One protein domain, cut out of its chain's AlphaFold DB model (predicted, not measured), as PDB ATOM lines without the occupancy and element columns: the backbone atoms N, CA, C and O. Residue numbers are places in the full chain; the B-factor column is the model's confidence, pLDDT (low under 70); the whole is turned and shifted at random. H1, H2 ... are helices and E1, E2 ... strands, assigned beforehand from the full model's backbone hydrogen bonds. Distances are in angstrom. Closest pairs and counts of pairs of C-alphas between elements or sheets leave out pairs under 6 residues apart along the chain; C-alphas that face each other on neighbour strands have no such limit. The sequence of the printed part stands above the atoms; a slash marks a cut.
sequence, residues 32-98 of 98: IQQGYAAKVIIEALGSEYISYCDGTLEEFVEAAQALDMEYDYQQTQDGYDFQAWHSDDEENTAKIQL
ATOM      1  N   ILE A  32      96.131  93.710  63.805       87.81
ATOM      2  CA  ILE A  32      96.339  94.622  64.936       87.81
ATOM      3  C   ILE A  32      97.667  94.321  65.640       87.81
ATOM      4  O   ILE A  32      98.415  95.245  65.949       87.81
ATOM      5  N   GLN A  33      98.025  93.042  65.794       89.50
ATOM      6  CA  GLN A  33      99.326  92.609  66.325       89.50
ATOM      7  C   GLN A  33     100.520  93.113  65.496       89.50
ATOM      8  O   GLN A  33     101.612  93.281  66.029       89.50
ATOM      9  N   GLN A  34     100.325  93.357  64.196       88.50
ATOM     10  CA  GLN A  34     101.343  93.920  63.298       88.50
ATOM     11  C   GLN A  34     101.268  95.453  63.202       88.50
ATOM     12  O   GLN A  34     102.054  96.071  62.482       88.50
ATOM     13  N   GLY A  35     100.306  96.065  63.895       92.25
ATOM     14  CA  GLY A  35     100.056  97.495  63.881       92.25
ATOM     15  C   GLY A  35     101.067  98.299  64.695       92.25
ATOM     16  O   GLY A  35     101.842  97.774  65.499       92.25
ATOM     17  N   TYR A  36     101.026  99.615  64.497       93.56
ATOM     18  CA  TYR A  36     101.915 100.558  65.172       93.56
ATOM     19  C   TYR A  36     101.778 100.501  66.702       93.56
ATOM     20  O   TYR A  36     102.784 100.344  67.387       93.56
ATOM     21  N   ALA A  37     100.551 100.536  67.237       94.44
ATOM     22  CA  ALA A  37     100.312 100.495  68.682       94.44
ATOM     23  C   ALA A  37     100.871  99.217  69.339       94.44
ATOM     24  O   ALA A  37     101.558  99.296  70.354       94.44
ATOM     25  N   ALA A  38     100.668  98.047  68.719       94.56
ATOM     26  CA  ALA A  38     101.210  96.779  69.213       94.56
ATOM     27  C   ALA A  38     102.745  96.792  69.265       94.56
ATOM     28  O   ALA A  38     103.341  96.368  70.255       94.56
ATOM     29  N   LYS A  39     103.386  97.345  68.229       95.25
ATOM     30  CA  LYS A  39     104.839  97.523  68.205       95.25
ATOM     31  C   LYS A  39     105.317  98.427  69.348       95.25
ATOM     32  O   LYS A  39     106.264  98.059  70.036       95.25
ATOM     33  N   VAL A  40     104.663  99.571  69.567       95.88
ATOM     34  CA  VAL A  40     105.038 100.518  70.633       95.88
ATOM     35  C   VAL A  40     104.892  99.882  72.017       95.88
ATOM     36  O   VAL A  40     105.773 100.063  72.852       95.88
ATOM     37  N   ILE A  41     103.834  99.096  72.253       95.62
ATOM     38  CA  ILE A  41     103.660  98.350  73.509       95.62
ATOM     39  C   ILE A  41     104.837  97.398  73.734       95.62
ATOM     40  O   ILE A  41     105.463  97.446  74.790       95.62
ATOM     41  N   ILE A  42     105.170  96.575  72.736       94.69
ATOM     42  CA  ILE A  42     106.253  95.588  72.844       94.69
ATOM     43  C   ILE A  42     107.610  96.269  73.073       94.69
ATOM     44  O   ILE A  42     108.398  95.799  73.887       94.69
ATOM     45  N   GLU A  43     107.890  97.374  72.380       94.44
ATOM     46  CA  GLU A  43     109.145  98.122  72.537       94.44
ATOM     47  C   GLU A  43     109.248  98.837  73.893       94.44
ATOM     48  O   GLU A  43     110.354  99.046  74.391       94.44
ATOM     49  N   ALA A  44     108.115  99.203  74.499       94.56
ATOM     50  CA  ALA A  44     108.070  99.869  75.797       94.56
ATOM     51  C   ALA A  44     108.104  98.896  76.990       94.56
ATOM     52  O   ALA A  44     108.308  99.349  78.120       94.56
ATOM     53  N   LEU A  45     107.913  97.588  76.774       94.50
ATOM     54  CA  LEU A  45     107.970  96.583  77.840       94.50
ATOM     55  C   LEU A  45     109.329  96.613  78.549       94.50
ATOM     56  O   LEU A  45     110.384  96.493  77.927       94.50
ATOM     57  N   GLY A  46     109.290  96.796  79.869       87.88
ATOM     58  CA  GLY A  46     110.477  96.730  80.727       87.88
ATOM     59  C   GLY A  46     111.371  97.960  80.627       87.88
ATOM     60  O   GLY A  46     112.429  98.009  81.251       87.88
ATOM     61  N   SER A  47     110.942  98.968  79.867       91.31
ATOM     62  CA  SER A  47     111.605 100.262  79.816       91.31
ATOM     63  C   SER A  47     111.477 100.980  81.161       91.31
ATOM     64  O   SER A  47     110.394 101.100  81.739       91.31
ATOM     65  N   GLU A  48     112.587 101.539  81.639       88.81
ATOM     66  CA  GLU A  48     112.584 102.448  82.792       88.81
ATOM     67  C   GLU A  48     111.925 103.803  82.458       88.81
ATOM     68  O   GLU A  48     111.514 104.536  83.360       88.81
ATOM     69  N   TYR A  49     111.791 104.124  81.166       89.75
ATOM     70  CA  TYR A  49     111.278 105.393  80.649       89.75
ATOM     71  C   TYR A  49     109.875 105.262  80.050       89.75
ATOM     72  O   TYR A  49     109.518 104.223  79.493       89.75
ATOM     73  N   ILE A  50     109.114 106.359  80.115       90.88
ATOM     74  CA  ILE A  50     107.807 106.505  79.463       90.88
ATOM     75  C   ILE A  50     108.021 106.711  77.959       90.88
ATOM     76  O   ILE A  50     108.787 107.590  77.558       90.88
ATOM     77  N   SER A  51     107.340 105.912  77.139       92.69
ATOM     78  CA  SER A  51     107.285 106.091  75.685       92.69
ATOM     79  C   SER A  51     106.218 107.124  75.320       92.69
ATOM     80  O   SER A  51     105.159 107.126  75.933       92.69
ATOM     81  N   TYR A  52     106.464 107.988  74.337       91.81
ATOM     82  CA  TYR A  52     105.500 108.998  73.880       91.81
ATOM     83  C   TYR A  52     105.129 108.716  72.425       91.81
ATOM     84  O   TYR A  52     106.026 108.537  71.595       91.81
ATOM     85  N   CYS A  53     103.837 108.689  72.100       90.19
ATOM     86  CA  CYS A  53     103.380 108.503  70.723       90.19
ATOM     87  C   CYS A  53     102.022 109.158  70.452       90.19
ATOM     88  O   CYS A  53     101.174 109.199  71.330       90.19
ATOM     89  N   ASP A  54     101.783 109.554  69.200       87.50
ATOM     90  CA  ASP A  54     100.545 110.223  68.758       87.50
ATOM     91  C   ASP A  54      99.399 109.234  68.433       87.50
ATOM     92  O   ASP A  54      98.634 109.434  67.486       87.50
ATOM     93  N   GLY A  55      99.318 108.113  69.153       89.50
ATOM     94  CA  GLY A  55      98.270 107.110  68.955       89.50
ATOM     95  C   GLY A  55      97.044 107.358  69.830       89.50
ATOM     96  O   GLY A  55      97.098 108.061  70.832       89.50
ATOM     97  N   THR A  56      95.916 106.759  69.469       93.12
ATOM     98  CA  THR A  56      94.671 106.890  70.235       93.12
ATOM     99  C   THR A  56      94.545 105.814  71.312       93.12
ATOM    100  O   THR A  56      95.052 104.701  71.173       93.12
ATOM    101  N   LEU A  57      93.794 106.105  72.378       91.88
ATOM    102  CA  LEU A  57      93.499 105.115  73.421       91.88
ATOM    103  C   LEU A  57      92.840 103.842  72.855       91.88
ATOM    104  O   LEU A  57      93.157 102.744  73.305       91.88
ATOM    105  N   GLU A  58      91.946 103.977  71.872       91.00
ATOM    106  CA  GLU A  58      91.261 102.842  71.242       91.00
ATOM    107  C   GLU A  58      92.255 101.889  70.566       91.00
ATOM    108  O   GLU A  58      92.232 100.691  70.846       91.00
ATOM    109  N   GLU A  59      93.203 102.416  69.784       92.00
ATOM    110  CA  GLU A  59      94.246 101.616  69.125       92.00
ATOM    111  C   GLU A  59      95.113 100.848  70.131       92.00
ATOM    112  O   GLU A  59      95.476  99.696  69.892       92.00
ATOM    113  N   PHE A  60      95.434 101.462  71.273       94.12
ATOM    114  CA  PHE A  60      96.250 100.834  72.313       94.12
ATOM    115  C   PHE A  60      95.482  99.792  73.128       94.12
ATOM    116  O   PHE A  60      96.030  98.730  73.436       94.12
ATOM    117  N   VAL A  61      94.202 100.038  73.417       91.62
ATOM    118  CA  VAL A  61      93.317  99.043  74.035       91.62
ATOM    119  C   VAL A  61      93.163  97.833  73.115       91.62
ATOM    120  O   VAL A  61      93.343  96.702  73.567       91.62
ATOM    121  N   GLU A  62      92.886  98.042  71.828       90.25
ATOM    122  CA  GLU A  62      92.770  96.956  70.851       90.25
ATOM    123  C   GLU A  62      94.084  96.191  70.664       90.25
ATOM    124  O   GLU A  62      94.066  94.966  70.509       90.25
ATOM    125  N   ALA A  63      95.221  96.888  70.697       92.94
ATOM    126  CA  ALA A  63      96.538  96.275  70.592       92.94
ATOM    127  C   ALA A  63      96.877  95.409  71.809       92.94
ATOM    128  O   ALA A  63      97.260  94.255  71.630       92.94
ATOM    129  N   ALA A  64      96.688  95.905  73.037       92.06
ATOM    130  CA  ALA A  64      96.911  95.108  74.247       92.06
ATOM    131  C   ALA A  64      95.978  93.890  74.302       92.06
ATOM    132  O   ALA A  64      96.399  92.778  74.626       92.06
ATOM    133  N   GLN A  65      94.721  94.074  73.896       88.31
ATOM    134  CA  GLN A  65      93.768  92.984  73.736       88.31
ATOM    135  C   GLN A  65      94.292  91.930  72.741       88.31
ATOM    136  O   GLN A  65      94.405  90.746  73.090       88.31
ATOM    137  N   ALA A  66      94.711  92.357  71.547       89.00
ATOM    138  CA  ALA A  66      95.248  91.475  70.516       89.00
ATOM    139  C   ALA A  66      96.558  90.777  70.915       89.00
ATOM    140  O   ALA A  66      96.789  89.648  70.486       89.00
ATOM    141  N   LEU A  67      97.391  91.408  71.741       90.62
ATOM    142  CA  LEU A  67      98.644  90.853  72.266       90.62
ATOM    143  C   LEU A  67      98.460  89.925  73.476       90.62
ATOM    144  O   LEU A  67      99.445  89.428  74.011       90.62
ATOM    145  N   ASP A  68      97.218  89.676  73.895       88.75
ATOM    146  CA  ASP A  68      96.907  88.892  75.099       88.75
ATOM    147  C   ASP A  68      97.520  89.475  76.385       88.75
ATOM    148  O   ASP A  68      98.017  88.761  77.250       88.75
ATOM    149  N   MET A  69      97.494  90.805  76.496       91.38
ATOM    150  CA  MET A  69      98.037  91.545  77.633       91.38
ATOM    151  C   MET A  69      96.927  92.107  78.520       91.38
ATOM    152  O   MET A  69      95.816  92.405  78.059       91.38
ATOM    153  N   GLU A  70      97.255  92.275  79.797       92.50
ATOM    154  CA  GLU A  70      96.509  93.145  80.701       92.50
ATOM    155  C   GLU A  70      96.929  94.594  80.452       92.50
ATOM    156  O   GLU A  70      98.033  94.866  79.970       92.50
ATOM    157  N   TYR A  71      96.039  95.531  80.755       92.69
ATOM    158  CA  TYR A  71      96.296  96.950  80.566       92.69
ATOM    159  C   TYR A  71      95.502  97.796  81.557       92.69
ATOM    160  O   TYR A  71      94.538  97.335  82.158       92.69
ATOM    161  N   ASP A  72      95.922  99.042  81.730       93.56
ATOM    162  CA  ASP A  72      95.187 100.068  82.464       93.56
ATOM    163  C   ASP A  72      95.449 101.418  81.807       93.56
ATOM    164  O   ASP A  72      96.444 101.593  81.095       93.56
ATOM    165  N   TYR A  73      94.571 102.384  82.041       92.44
ATOM    166  CA  TYR A  73      94.790 103.732  81.542       92.44
ATOM    167  C   TYR A  73      94.150 104.795  82.423       92.44
ATOM    168  O   TYR A  73      93.113 104.589  83.052       92.44
ATOM    169  N   GLN A  74      94.762 105.974  82.433       91.88
ATOM    170  CA  GLN A  74      94.273 107.131  83.165       91.88
ATOM    171  C   GLN A  74      94.240 108.351  82.250       91.88
ATOM    172  O   GLN A  74      95.215 108.659  81.573       91.88
ATOM    173  N   GLN A  75      93.117 109.069  82.250       91.56
ATOM    174  CA  GLN A  75      93.010 110.336  81.532       91.56
ATOM    175  C   GLN A  75      93.886 111.406  82.201       91.56
ATOM    176  O   GLN A  75      93.807 111.608  83.418       91.56
ATOM    177  N   THR A  76      94.682 112.111  81.400       90.62
ATOM    178  CA  THR A  76      95.528 113.233  81.826       90.62
ATOM    179  C   THR A  76      95.085 114.540  81.160       90.62
ATOM    180  O   THR A  76      94.070 114.581  80.464       90.62
ATOM    181  N   GLN A  77      95.788 115.649  81.427       89.19
ATOM    182  CA  GLN A  77      95.484 116.941  80.790       89.19
ATOM    183  C   GLN A  77      95.779 116.930  79.287       89.19
ATOM    184  O   GLN A  77      95.070 117.596  78.534       89.19
ATOM    185  N   ASP A  78      96.784 116.153  78.878       86.00
ATOM    186  CA  ASP A  78      97.326 116.161  77.521       86.00
ATOM    187  C   ASP A  78      96.937 114.912  76.708       86.00
ATOM    188  O   ASP A  78      97.159 114.891  75.503       86.00
ATOM    189  N   GLY A  79      96.295 113.915  77.334       90.38
ATOM    190  CA  GLY A  79      95.827 112.701  76.665       90.38
ATOM    191  C   GLY A  79      95.573 111.559  77.648       90.38
ATOM    192  O   GLY A  79      94.700 111.675  78.519       90.38
ATOM    193  N   TYR A  80      96.305 110.452  77.507       92.31
ATOM    194  CA  TYR A  80      96.176 109.284  78.384       92.31
ATOM    195  C   TYR A  80      97.526 108.698  78.790       92.31
ATOM    196  O   TYR A  80      98.411 108.495  77.965       92.31
ATOM    197  N   ASP A  81      97.642 108.332  80.064       94.00
ATOM    198  CA  ASP A  81      98.689 107.429  80.532       94.00
ATOM    199  C   ASP A  81      98.190 106.006  80.310       94.00
ATOM    200  O   ASP A  81      97.211 105.599  80.933       94.00
ATOM    201  N   PHE A  82      98.842 105.255  79.433       95.19
ATOM    202  CA  PHE A  82      98.523 103.868  79.121       95.19
ATOM    203  C   PHE A  82      99.594 102.930  79.680       95.19
ATOM    204  O   PHE A  82     100.799 103.180  79.568       95.19
ATOM    205  N   GLN A  83      99.157 101.825  80.277       95.44
ATOM    206  CA  GLN A  83     100.030 100.768  80.769       95.44
ATOM    207  C   GLN A  83      99.579  99.414  80.243       95.44
ATOM    208  O   GLN A  83      98.385  99.145  80.219       95.44
ATOM    209  N   ALA A  84     100.526  98.553  79.875       94.75
ATOM    210  CA  ALA A  84     100.244  97.164  79.512       94.75
ATOM    211  C   ALA A  84     101.322  96.219  80.049       94.75
ATOM    212  O   ALA A  84     102.498  96.572  80.084       94.75
ATOM    213  N   TRP A  85     100.927  95.022  80.472       94.94
ATOM    214  CA  TRP A  85     101.829  94.006  81.020       94.94
ATOM    215  C   TRP A  85     101.291  92.600  80.743       94.94
ATOM    216  O   TRP A  85     100.103  92.409  80.464       94.94
ATOM    217  N   HIS A  86     102.165  91.600  80.823       91.12
ATOM    218  CA  HIS A  86     101.724  90.210  80.793       91.12
ATOM    219  C   HIS A  86     101.246  89.775  82.179       91.12
ATOM    220  O   HIS A  86     101.839  90.136  83.193       91.12
ATOM    221  N   SER A  87     100.173  88.984  82.243       86.62
ATOM    222  CA  SER A  87      99.588  88.542  83.518       86.62
ATOM    223  C   SER A  87     100.545  87.715  84.389       86.62
ATOM    224  O   SER A  87     100.333  87.604  85.592       86.62
ATOM    225  N   ASP A  88     101.566  87.106  83.784       88.50
ATOM    226  CA  ASP A  88     102.609  86.318  84.441       88.50
ATOM    227  C   ASP A  88     103.873  87.126  84.790       88.50
ATOM    228  O   ASP A  88     104.703  86.633  85.554       88.50
ATOM    229  N   ASP A  89     103.998  88.362  84.299       87.69
ATOM    230  CA  ASP A  89     105.138  89.255  84.537       87.69
ATOM    231  C   ASP A  89     104.667  90.707  84.740       87.69
ATOM    232  O   ASP A  89     104.799  91.585  83.885       87.69
ATOM    233  N   GLU A  90     104.066  90.956  85.906       84.31
ATOM    234  CA  GLU A  90     103.521  92.269  86.266       84.31
ATOM    235  C   GLU A  90     104.585  93.356  86.490       84.31
ATOM    236  O   GLU A  90     104.247  94.544  86.475       84.31
ATOM    237  N   GLU A  91     105.841  92.978  86.746       85.00
ATOM    238  CA  GLU A  91     106.944  93.926  86.944       85.00
ATOM    239  C   GLU A  91     107.389  94.529  85.607       85.00
ATOM    240  O   GLU A  91     107.757  95.706  85.527       85.00
ATOM    241  N   ASN A  92     107.267  93.748  84.537       91.06
ATOM    242  CA  ASN A  92     107.599  94.132  83.181       91.06
ATOM    243  C   ASN A  92     106.418  94.842  82.499       91.06
ATOM    244  O   ASN A  92     105.669  94.276  81.703       91.06
ATOM    245  N   THR A  93     106.223  96.111  82.860       93.81
ATOM    246  CA  THR A  93     105.114  96.939  82.367       93.81
ATOM    247  C   THR A  93     105.588  97.938  81.312       93.81
ATOM    248  O   THR A  93     106.513  98.711  81.554       93.81
ATOM    249  N   ALA A  94     104.899  97.983  80.175       95.25
ATOM    250  CA  ALA A  94     105.002  99.054  79.193       95.25
ATOM    251  C   ALA A  94     104.285 100.304  79.713       95.25
ATOM    252  O   ALA A  94     103.134 100.214  80.135       95.25
ATOM    253  N   LYS A  95     104.948 101.465  79.685       95.31
ATOM    254  CA  LYS A  95     104.388 102.761  80.114       95.31
ATOM    255  C   LYS A  95     104.423 103.737  78.946       95.31
ATOM    256  O   LYS A  95     105.503 104.030  78.431       95.31
ATOM    257  N   ILE A  96     103.258 104.208  78.521       95.75
ATOM    258  CA  ILE A  96     103.093 104.938  77.264       95.75
ATOM    259  C   ILE A  96     102.208 106.162  77.509       95.75
ATOM    260  O   ILE A  96     101.143 106.037  78.102       95.75
ATOM    261  N   GLN A  97     102.650 107.331  77.060       95.75
ATOM    262  CA  GLN A  97     101.862 108.554  77.004       95.75
ATOM    263  C   GLN A  97     101.269 108.690  75.599       95.75
ATOM    264  O   GLN A  97     102.018 108.736  74.615       95.75
ATOM    265  N   LEU A  98      99.940 108.746  75.549       92.62
ATOM    266  CA  LEU A  98      99.112 109.023  74.374       92.62
ATOM    267  C   LEU A  98      98.629 110.471  74.400       92.62
ATOM    268  O   LEU A  98      98.346 110.943  75.531       92.62
TER     269      LEU A  98
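This is residues 32 to 98 of the 98 residues of an uncharacterized protein of Tolypothrix sp. NIES-4075 (UniProt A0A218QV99). A twisted sheet of three antiparallel strands has one face covered by two helices and the other face bare, making two layers. H2 runs along the strands over E1 and E2, while H1 runs slantwise over E3 and part of E2, and the two helices stand about perpendicular to each other. The long link from H1 to H2, residues 45 to 56, passes the E3 edge of the sheet, where residues 51 to 52 pair in parallel with residues 96 to 97 of E3. The printed part has 67 residues, with two named helices followed by three named strands, in the sheet order E1 - E2 - E3; the class is mixed, helices and strands. The whole is compact and rounded, with a radius of gyration of the C-alphas of 10.6 A and spans of 32 by 25 by 17 A.

H1, residues 36 to 44, touches H2, residues 57 to 66; the closest C-alphas are those of Ala 38 and Ala 63, 4.9 A apart, and the lines stand about perpendicular, at 74 degrees. In both helices every O i to N i+4 pair is within hydrogen-bond range. The strands E1, residues 70 to 75, E2, residues 80 to 86, and E3, residues 89 to 97, form a meander, each strand the antiparallel neighbour of the one before. E1 and E2 are a hairpin at 169 degrees, with N 72 and O 83 at 2.9 A. E2 and E3 are a hairpin at 157 degrees, with N 94 and O 84 at 2.8 A. E3 bends by 57 degrees at residue 92. H1 and H2 are on the same face of the sheet. H1 has a height over the sheet of 9.4 A and runs slantwise to the strands, at 54 degrees to E3 on the local plane; it is over E3 and only just over E2, on which 3 of its 9 C-alphas fall. The closest C-alphas of H1 and E3 are those of Ala 44 and Ala 94, 4.6 A apart. H2, at a height over the sheet of 9.5 A, is over E1 and E2 and runs along the strands, at 2 degrees to E2 on the local plane. The closest C-alphas of H2 and E2 are those of Ala 64 and Ala 84, 6.6 A apart.

H1 begins at C-alpha 36, (101.915, 100.558, 65.172), and is 12.3 A long. H2 is 14.1 A long from C-alpha 57 to C-alpha 66. E1 is 17.6 A long and E2 20.0 A. E3, 21.0 A long, ends at C-alpha 97, (101.862, 108.554, 77.004).

The C-alphas of Gln 77 and Asp 88 are the two farthest apart, at 31.7 A. The printed part has no cut. The link from H1 to H2 is long, and the other three are tight. The mean pLDDT of the printed part is 91.7, and no printed residue is under 70.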